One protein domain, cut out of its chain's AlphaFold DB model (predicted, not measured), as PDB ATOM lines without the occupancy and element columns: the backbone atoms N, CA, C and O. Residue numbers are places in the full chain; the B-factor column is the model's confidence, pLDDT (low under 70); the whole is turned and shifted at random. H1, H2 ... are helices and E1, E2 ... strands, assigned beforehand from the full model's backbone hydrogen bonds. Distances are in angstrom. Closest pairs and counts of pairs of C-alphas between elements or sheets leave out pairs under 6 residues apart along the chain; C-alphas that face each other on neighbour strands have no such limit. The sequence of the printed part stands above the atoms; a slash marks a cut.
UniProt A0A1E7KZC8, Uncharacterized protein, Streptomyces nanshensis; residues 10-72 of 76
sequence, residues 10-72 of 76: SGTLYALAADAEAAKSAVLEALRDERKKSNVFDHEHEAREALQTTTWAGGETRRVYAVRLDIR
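AT A GLANCE: This is residues 10 to 72 of the 76 residues of an uncharacterized protein of Streptomyces nanshensis (UniProt A0A1E7KZC8). A long ribbon of two antiparallel strands, E1 and E2, which are the first and last named elements, runs between two helices, H1 packing on one side of it and H2 on the other. Both helices come nearest to the ribbon around the end where E1 finishes and E2 starts, while a long link from H1 to H2 passes from one side to the other, with residues 32 to 37 sticking out from the body. The long axis follows the ribbon, with the link from H2 to E2 at one end and Arg 72 at the other. The printed part has 63 residues with two named helices and two named strands, in the order E1, H1, H2, E2; the sheet order is E1 - E2, and the class is mixed, helices and strands. It is compact, with a radius of gyration of the C-alphas of 11.7 A, and spans 37 by 26 by 21 A.

IN THESE COORDINATES: Strand E1 covers residues 10 to 17 and measures 21.5 A from first to last C-alpha. It begins at C-alpha 10, at (25.060, 126.064, 20.175). Strand E2, residues 63 to 71, is the longest strand by residues and measures 24.5 A; its last C-alpha, that of Ile 71, is at (24.392, 122.548, 14.862). The helices have 13 residues each. H1 covers residues 20 to 32, with 18.5 A between its first and last C-alphas. H2 covers residues 44 to 56, with 18.8 A between its first and last C-alphas, and begins at C-alpha 44, at (35.412, 128.349, 31.145).

HOW THE PARTS SIT: E1 and E2 are antiparallel neighbours, with 151 degrees between their N-to-C directions. C-alphas 12 and 68 face each other at 4.5 A, and C-alphas 17 and 63 face each other at 5.7 A. Across the pair, N 67 and O 13 are within hydrogen-bond range at 2.8 A, and N 11 and O 69 at 3.2 A. H1 and E1 have 6 pairs of C-alphas within 8 A, the closest being those of Ala 17 and Ala 23, 5.1 A apart. H1 and E2 have 5 such pairs, the closest being the C-alphas of Ala 23 and Tyr 65, 6.5 A apart. The centre of H1 is 8.6 A from that of E1 and 8.9 A from that of E2. H2 and E1 also have 5 pairs of C-alphas within 8 A, the closest being those of Leu 16 and Leu 51, 6.8 A apart. H2 and E2 have 3 such pairs, the closest being the C-alphas of Arg 48 and Val 64, 7.2 A apart. The centre of H2 is 12.0 A from that of E1 and 14.8 A from that of E2. H1 and H2 are apart, with no C-alpha of the one within 8 A of the other. In both H1 and H2, every O i to N i+4 pair is within hydrogen-bond range.

THE WHOLE: The two C-alphas farthest apart are those of Gly 59 and Arg 72, at 37.9 A, while the first and last printed C-alphas, those of Ser 10 and Arg 72, are 8.9 A apart. The printed part has no cut. The link from E1 to H1 is tight, with 2 residues, the link from H2 to E2 is short, with 6, and the link from H1 to H2 is long, with 11. Residues 32 to 37, of which residue 32 belongs to H1, stand free. The mean pLDDT of the printed part is 72.3, and 23 residues are under 70: residue 10, residues 34 to 40, residue 48, residues 51 to 62 and residues 71 to 72. H2 has a mean pLDDT of 67, against 81 for H1 and 78 for each strand.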
ATOM      1  N   SER A  10      23.819 125.298  20.109       69.69
ATOM      2  CA  SER A  10      25.060 126.064  20.175       69.69
ATOM      3  C   SER A  10      25.835 125.686  21.428       69.69
ATOM      4  O   SER A  10      25.280 125.729  22.523       69.69
ATOM      5  N   GLY A  11      27.114 125.362  21.272       75.00
ATOM      6  CA  GLY A  11      28.009 125.049  22.382       75.00
ATOM      7  C   GLY A  11      29.439 125.446  22.050       75.00
ATOM      8  O   GLY A  11      29.790 125.596  20.880       75.00
ATOM      9  N   THR A  12      30.270 125.626  23.068       81.06
ATOM     10  CA  THR A  12      31.706 125.854  22.888       81.06
ATOM     11  C   THR A  12      32.439 124.644  23.429       81.06
ATOM     12  O   THR A  12      32.269 124.292  24.593       81.06
ATOM     13  N   LEU A  13      33.240 124.000  22.584       79.94
ATOM     14  CA  LEU A  13      34.140 122.933  22.999       79.94
ATOM     15  C   LEU A  13      35.566 123.458  23.045       79.94
ATOM     16  O   LEU A  13      36.001 124.184  22.154       79.94
ATOM     17  N   TYR A  14      36.296 123.069  24.082       79.75
ATOM     18  CA  TYR A  14      37.700 123.417  24.240       79.75
ATOM     19  C   TYR A  14      38.558 122.208  23.891       79.75
ATOM     20  O   TYR A  14      38.309 121.103  24.372       79.75
ATOM     21  N   ALA A  15      39.562 122.417  23.045       78.94
ATOM     22  CA  ALA A  15      40.464 121.362  22.604       78.94
ATOM     23  C   ALA A  15      41.924 121.795  22.718       78.94
ATOM     24  O   ALA A  15      42.268 122.954  22.488       78.94
ATOM     25  N   LEU A  16      42.783 120.833  23.051       78.50
ATOM     26  CA  LEU A  16      44.232 120.985  22.994       78.50
ATOM     27  C   LEU A  16      44.732 120.496  21.648       78.50
ATOM     28  O   LEU A  16      44.557 119.326  21.313       78.50
ATOM     29  N   ALA A  17      45.388 121.375  20.903       78.75
ATOM     30  CA  ALA A  17      45.979 121.023  19.621       78.75
ATOM     31  C   ALA A  17      47.225 121.866  19.335       78.75
ATOM     32  O   ALA A  17      47.497 122.854  20.023       78.75
ATOM     33  N   ALA A  18      47.989 121.477  18.315       81.50
ATOM     34  CA  ALA A  18      49.096 122.287  17.810       81.50
ATOM     35  C   ALA A  18      48.572 123.542  17.086       81.50
ATOM     36  O   ALA A  18      49.026 124.660  17.337       81.50
ATOM     37  N   ASP A  19      47.536 123.374  16.265       83.38
ATOM     38  CA  ASP A  19      46.919 124.418  15.448       83.38
ATOM     39  C   ASP A  19      45.379 124.342  15.467       83.38
ATOM     40  O   ASP A  19      44.778 123.426  16.037       83.38
ATOM     41  N   ALA A  20      44.733 125.340  14.861       80.25
ATOM     42  CA  ALA A  20      43.278 125.468  14.851       80.25
ATOM     43  C   ALA A  20      42.562 124.393  14.004       80.25
ATOM     44  O   ALA A  20      41.451 123.990  14.353       80.25
ATOM     45  N   GLU A  21      43.174 123.901  12.921       84.69
ATOM     46  CA  GLU A  21      42.576 122.863  12.064       84.69
ATOM     47  C   GLU A  21      42.633 121.489  12.740       84.69
ATOM     48  O   GLU A  21      41.660 120.724  12.712       84.69
ATOM     49  N   ALA A  22      43.731 121.204  13.440       82.94
ATOM     50  CA  ALA A  22      43.867 120.037  14.296       82.94
ATOM     51  C   ALA A  22      42.847 120.067  15.448       82.94
ATOM     52  O   ALA A  22      42.199 119.054  15.715       82.94
ATOM     53  N   ALA A  23      42.627 121.230  16.080       82.94
ATOM     54  CA  ALA A  23      41.598 121.390  17.114       82.94
ATOM     55  C   ALA A  23      40.190 121.098  16.575       82.94
ATOM     56  O   ALA A  23      39.420 120.363  17.196       82.94
ATOM     57  N   LYS A  24      39.858 121.638  15.398       83.94
ATOM     58  CA  LYS A  24      38.571 121.404  14.735       83.94
ATOM     59  C   LYS A  24      38.364 119.926  14.405       83.94
ATOM     60  O   LYS A  24      37.293 119.390  14.687       83.94
ATOM     61  N   SER A  25      39.374 119.269  13.840       84.12
ATOM     62  CA  SER A  25      39.310 117.848  13.481       84.12
ATOM     63  C   SER A  25      39.117 116.971  14.717       84.12
ATOM     64  O   SER A  25      38.191 116.165  14.748       84.12
ATOM     65  N   ALA A  26      39.891 117.213  15.779       81.62
ATOM     66  CA  ALA A  26      39.768 116.492  17.044       81.62
ATOM     67  C   ALA A  26      38.375 116.646  17.678       81.62
ATOM     68  O   ALA A  26      37.804 115.671  18.170       81.62
ATOM     69  N   VAL A  27      37.801 117.855  17.633       82.44
ATOM     70  CA  VAL A  27      36.440 118.115  18.122       82.44
ATOM     71  C   VAL A  27      35.391 117.376  17.288       82.44
ATOM     72  O   VAL A  27      34.495 116.753  17.852       82.44
ATOM     73  N   LEU A  28      35.497 117.398  15.958       81.75
ATOM     74  CA  LEU A  28      34.560 116.688  15.082       81.75
ATOM     75  C   LEU A  28      34.633 115.170  15.268       81.75
ATOM     76  O   LEU A  28      33.598 114.506  15.292       81.75
ATOM     77  N   GLU A  29      35.833 114.615  15.430       82.81
ATOM     78  CA  GLU A  29      36.007 113.200  15.757       82.81
ATOM     79  C   GLU A  29      35.445 112.861  17.137       82.81
ATOM     80  O   GLU A  29      34.859 111.796  17.311       82.81
ATOM     81  N   ALA A  30      35.587 113.754  18.120       77.19
ATOM     82  CA  ALA A  30      35.005 113.555  19.440       77.19
ATOM     83  C   ALA A  30      33.472 113.591  19.430       77.19
ATOM     84  O   ALA A  30      32.852 112.807  20.134       77.19
ATOM     85  N   LEU A  31      32.867 114.445  18.602       76.25
ATOM     86  CA  LEU A  31      31.413 114.500  18.429       76.25
ATOM     87  C   LEU A  31      30.845 113.296  17.672       76.25
ATOM     88  O   LEU A  31      29.686 112.947  17.869       76.25
ATOM     89  N   ARG A  32      31.632 112.687  16.780       77.94
ATOM     90  CA  ARG A  32      31.237 111.469  16.055       77.94
ATOM     91  C   ARG A  32      31.263 110.225  16.935       77.94
ATOM     92  O   ARG A  32      30.545 109.272  16.650       77.94
ATOM     93  N   ASP A  33      32.115 110.217  17.952       75.81
ATOM     94  CA  ASP A  33      32.320 109.069  18.822       75.81
ATOM     95  C   ASP A  33      31.508 109.227  20.113       75.81
ATOM     96  O   ASP A  33      31.978 109.788  21.103       75.81
ATOM     97  N   GLU A  34      30.281 108.698  20.109       59.72
ATOM     98  CA  GLU A  34      29.358 108.720  21.258       59.72
ATOM     99  C   GLU A  34      29.934 108.057  22.525       59.72
ATOM    100  O   GLU A  34      29.360 108.177  23.607       59.72
ATOM    101  N   ARG A  35      31.072 107.350  22.430       53.91
ATOM    102  CA  ARG A  35      31.708 106.673  23.568       53.91
ATOM    103  C   ARG A  35      32.734 107.522  24.314       53.91
ATOM    104  O   ARG A  35      33.256 107.062  25.335       53.91
ATOM    105  N   LYS A  36      33.072 108.725  23.840       61.25
ATOM    106  CA  LYS A  36      34.062 109.558  24.534       61.25
ATOM    107  C   LYS A  36      33.441 110.229  25.755       61.25
ATOM    108  O   LYS A  36      32.439 110.929  25.667       61.25
ATOM    109  N   LYS A  37      34.074 110.030  26.916       59.16
ATOM    110  CA  LYS A  37      33.725 110.732  28.157       59.16
ATOM    111  C   LYS A  37      33.936 112.234  27.958       59.16
ATOM    112  O   LYS A  37      35.073 112.689  27.870       59.16
ATOM    113  N   SER A  38      32.845 112.988  27.887       63.44
ATOM    114  CA  SER A  38      32.859 114.448  27.909       63.44
ATOM    115  C   SER A  38      32.774 114.933  29.354       63.44
ATOM    116  O   SER A  38      31.797 114.642  30.043       63.44
ATOM    117  N   ASN A  39      33.771 115.692  29.801       67.75
ATOM    118  CA  ASN A  39      33.665 116.442  31.048       67.75
ATOM    119  C   ASN A  39      32.968 117.769  30.742       67.75
ATOM    120  O   ASN A  39      33.414 118.517  29.871       67.75
ATOM    121  N   VAL A  40      31.862 118.028  31.432       66.12
ATOM    122  CA  VAL A  40      31.148 119.304  31.370       66.12
ATOM    123  C   VAL A  40      31.613 120.136  32.557       66.12
ATOM    124  O   VAL A  40      31.646 119.633  33.676       66.12
ATOM    125  N   PHE A  41      31.994 121.379  32.291       71.81
ATOM    126  CA  PHE A  41      32.422 122.337  33.303       71.81
ATOM    127  C   PHE A  41      31.420 123.485  33.344       71.81
ATOM    128  O   PHE A  41      30.967 123.935  32.287       71.81
ATOM    129  N   ASP A  42      31.098 123.967  34.541       70.31
ATOM    130  CA  ASP A  42      30.176 125.095  34.719       70.31
ATOM    131  C   ASP A  42      30.830 126.426  34.310       70.31
ATOM    132  O   ASP A  42      30.149 127.389  33.939       70.31
ATOM    133  N   HIS A  43      32.167 126.482  34.327       74.75
ATOM    134  CA  HIS A  43      32.941 127.683  34.036       74.75
ATOM    135  C   HIS A  43      34.081 127.430  33.034       74.75
ATOM    136  O   HIS A  43      34.763 126.408  33.065       74.75
ATOM    137  N   GLU A  44      34.337 128.410  32.154       71.50
ATOM    138  CA  GLU A  44      35.412 128.349  31.145       71.50
ATOM    139  C   GLU A  44      36.798 128.161  31.779       71.50
ATOM    140  O   GLU A  44      37.641 127.440  31.241       71.50
ATOM    141  N   HIS A  45      37.034 128.802  32.926       75.44
ATOM    142  CA  HIS A  45      38.317 128.731  33.618       75.44
ATOM    143  C   HIS A  45      38.658 127.297  34.040       75.44
ATOM    144  O   HIS A  45      39.770 126.849  33.782       75.44
ATOM    145  N   GLU A  46      37.683 126.548  34.558       74.50
ATOM    146  CA  GLU A  46      37.857 125.154  34.987       74.50
ATOM    147  C   GLU A  46      38.190 124.235  33.806       74.50
ATOM    148  O   GLU A  46      39.114 123.420  33.874       74.50
ATOM    149  N   ALA A  47      37.487 124.415  32.680       70.19
ATOM    150  CA  ALA A  47      37.775 123.681  31.449       70.19
ATOM    151  C   ALA A  47      39.207 123.954  30.966       70.19
ATOM    152  O   ALA A  47      39.920 123.052  30.519       70.19
ATOM    153  N   ARG A  48      39.649 125.206  31.076       69.12
ATOM    154  CA  ARG A  48      40.980 125.632  30.654       69.12
ATOM    155  C   ARG A  48      42.078 125.126  31.590       69.12
ATOM    156  O   ARG A  48      43.119 124.708  31.087       69.12
ATOM    157  N   GLU A  49      41.859 125.129  32.902       74.44
ATOM    158  CA  GLU A  49      42.792 124.567  33.885       74.44
ATOM    159  C   GLU A  49      42.975 123.061  33.677       74.44
ATOM    160  O   GLU A  49      44.107 122.603  33.529       74.44
ATOM    161  N   ALA A  50      41.883 122.301  33.529       70.94
ATOM    162  CA  ALA A  50      41.944 120.858  33.273       70.94
ATOM    163  C   ALA A  50      42.755 120.516  32.004       70.94
ATOM    164  O   ALA A  50      43.537 119.554  31.968       70.94
ATOM    165  N   LEU A  51      42.613 121.332  30.955       69.06
ATOM    166  CA  LEU A  51      43.378 121.192  29.718       69.06
ATOM    167  C   LEU A  51      44.846 121.636  29.877       69.06
ATOM    168  O   LEU A  51      45.753 120.985  29.352       69.06
ATOM    169  N   GLN A  52      45.128 122.700  30.631       67.19
ATOM    170  CA  GLN A  52      46.508 123.115  30.910       67.19
ATOM    171  C   GLN A  52      47.270 122.062  31.721       67.19
ATOM    172  O   GLN A  52      48.397 121.720  31.353       67.19
ATOM    173  N   THR A  53      46.646 121.473  32.745       60.78
ATOM    174  CA  THR A  53      47.240 120.379  33.529       60.78
ATOM    175  C   THR A  53      47.563 119.170  32.647       60.78
ATOM    176  O   THR A  53      48.630 118.574  32.780       60.78
ATOM    177  N   THR A  54      46.694 118.854  31.682       58.75
ATOM    178  CA  THR A  54      46.918 117.764  30.714       58.75
ATOM    179  C   THR A  54      48.075 118.068  29.750       58.75
ATOM    180  O   THR A  54      48.794 117.163  29.330       58.75
ATOM    181  N   THR A  55      48.296 119.341  29.415       54.47
ATOM    182  CA  THR A  55      49.353 119.769  28.482       54.47
ATOM    183  C   THR A  55      50.750 119.650  29.087       54.47
ATOM    184  O   THR A  55      51.696 119.286  28.390       54.47
ATOM    185  N   TRP A  56      50.890 119.899  30.393       50.44
ATOM    186  CA  TRP A  56      52.189 119.862  31.070       50.44
ATOM    187  C   TRP A  56      52.817 118.456  31.112       50.44
ATOM    188  O   TRP A  56      54.034 118.323  31.197       50.44
ATOM    189  N   ALA A  57      52.012 117.395  30.992       55.00
ATOM    190  CA  ALA A  57      52.495 116.014  31.030       55.00
ATOM    191  C   ALA A  57      53.192 115.545  29.733       55.00
ATOM    192  O   ALA A  57      53.837 114.500  29.743       55.00
ATOM    193  N   GLY A  58      53.057 116.278  28.616       52.72
ATOM    194  CA  GLY A  58      53.392 115.768  27.277       52.72
ATOM    195  C   GLY A  58      54.554 116.437  26.535       52.72
ATOM    196  O   GLY A  58      54.871 115.997  25.437       52.72
ATOM    197  N   GLY A  59      55.172 117.499  27.065       53.31
ATOM    198  CA  GLY A  59      56.335 118.173  26.452       53.31
ATOM    199  C   GLY A  59      56.086 118.924  25.127       53.31
ATOM    200  O   GLY A  59      56.894 119.770  24.750       53.31
ATOM    201  N   GLU A  60      54.973 118.679  24.432       61.53
ATOM    202  CA  GLU A  60      54.575 119.416  23.229       61.53
ATOM    203  C   GLU A  60      53.837 120.715  23.578       61.53
ATOM    204  O   GLU A  60      52.926 120.736  24.410       61.53
ATOM    205  N   THR A  61      54.182 121.810  22.895       59.75
ATOM    206  CA  THR A  61      53.530 123.119  23.045       59.75
ATOM    207  C   THR A  61      52.123 123.102  22.436       59.75
ATOM    208  O   THR A  61      51.886 123.632  21.352       59.75
ATOM    209  N   ARG A  62      51.164 122.472  23.116       67.19
ATOM    210  CA  ARG A  62      49.752 122.486  22.711       67.19
ATOM    211  C   ARG A  62      49.079 123.757  23.218       67.19
ATOM    212  O   ARG A  62      49.320 124.206  24.337       67.19
ATOM    213  N   ARG A  63      48.239 124.357  22.378       71.88
ATOM    214  CA  ARG A  63      47.435 125.536  22.715       71.88
ATOM    215  C   ARG A  63      45.991 125.110  22.951       71.88
ATOM    216  O   ARG A  63      45.513 124.154  22.341       71.88
ATOM    217  N   VAL A  64      45.305 125.827  23.841       78.88
ATOM    218  CA  VAL A  64      43.864 125.664  24.058       78.88
ATOM    219  C   VAL A  64      43.130 126.468  22.988       78.88
ATOM    220  O   VAL A  64      43.325 127.679  22.887       78.88
ATOM    221  N   TYR A  65      42.282 125.802  22.213       79.69
ATOM    222  CA  TYR A  65      41.422 126.418  21.207       79.69
ATOM    223  C   TYR A  65      39.958 126.288  21.618       79.69
ATOM    224  O   TYR A  65      39.512 125.215  22.020       79.69
ATOM    225  N   ALA A  66      39.212 127.384  21.485       81.12
ATOM    226  CA  ALA A  66      37.764 127.398  21.637       81.12
ATOM    227  C   ALA A  66      37.110 127.146  20.271       81.12
ATOM    228  O   ALA A  66      37.222 127.962  19.356       81.12
ATOM    229  N   VAL A  67      36.426 126.015  20.129       79.81
ATOM    230  CA  VAL A  67      35.682 125.634  18.926       79.81
ATOM    231  C   VAL A  67      34.203 125.864  19.189       79.81
ATOM    232  O   VAL A  67      33.560 125.142  19.951       79.81
ATOM    233  N   ARG A  68      33.648 126.893  18.547       81.75
ATOM    234  CA  ARG A  68      32.215 127.181  18.610       81.75
ATOM    235  C   ARG A  68      31.461 126.259  17.657       81.75
ATOM    236  O   ARG A  68      31.693 126.278  16.450       81.75
ATOM    237  N   LEU A  69      30.533 125.494  18.209       77.69
ATOM    238  CA  LEU A  69      29.623 124.626  17.481       77.69
ATOM    239  C   LEU A  69      28.276 125.293  17.300       77.69
ATOM    240  O   LEU A  69      27.720 125.889  18.220       77.69
ATOM    241  N   ASP A  70      27.769 125.161  16.083       77.38
ATOM    242  CA  ASP A  70      26.465 125.644  15.673       77.38
ATOM    243  C   ASP A  70      25.806 124.542  14.845       77.38
ATOM    244  O   ASP A  70      26.039 124.424  13.642       77.38
ATOM    245  N   ILE A  71      25.056 123.671  15.515       69.88
ATOM    246  CA  ILE A  71      24.392 122.548  14.862       69.88
ATOM    247  C   ILE A  71      22.974 122.980  14.518       69.88
ATOM    248  O   ILE A  71      22.205 123.422  15.375       69.88
ATOM    249  N   ARG A  72      22.642 122.835  13.235       69.00
ATOM    250  CA  ARG A  72      21.284 122.975  12.721       69.00
ATOM    251  C   ARG A  72      20.778 121.579  12.373       69.00
ATOM    252  O   ARG A  72      21.419 120.929  11.546       69.00
TER     253      ARG A  72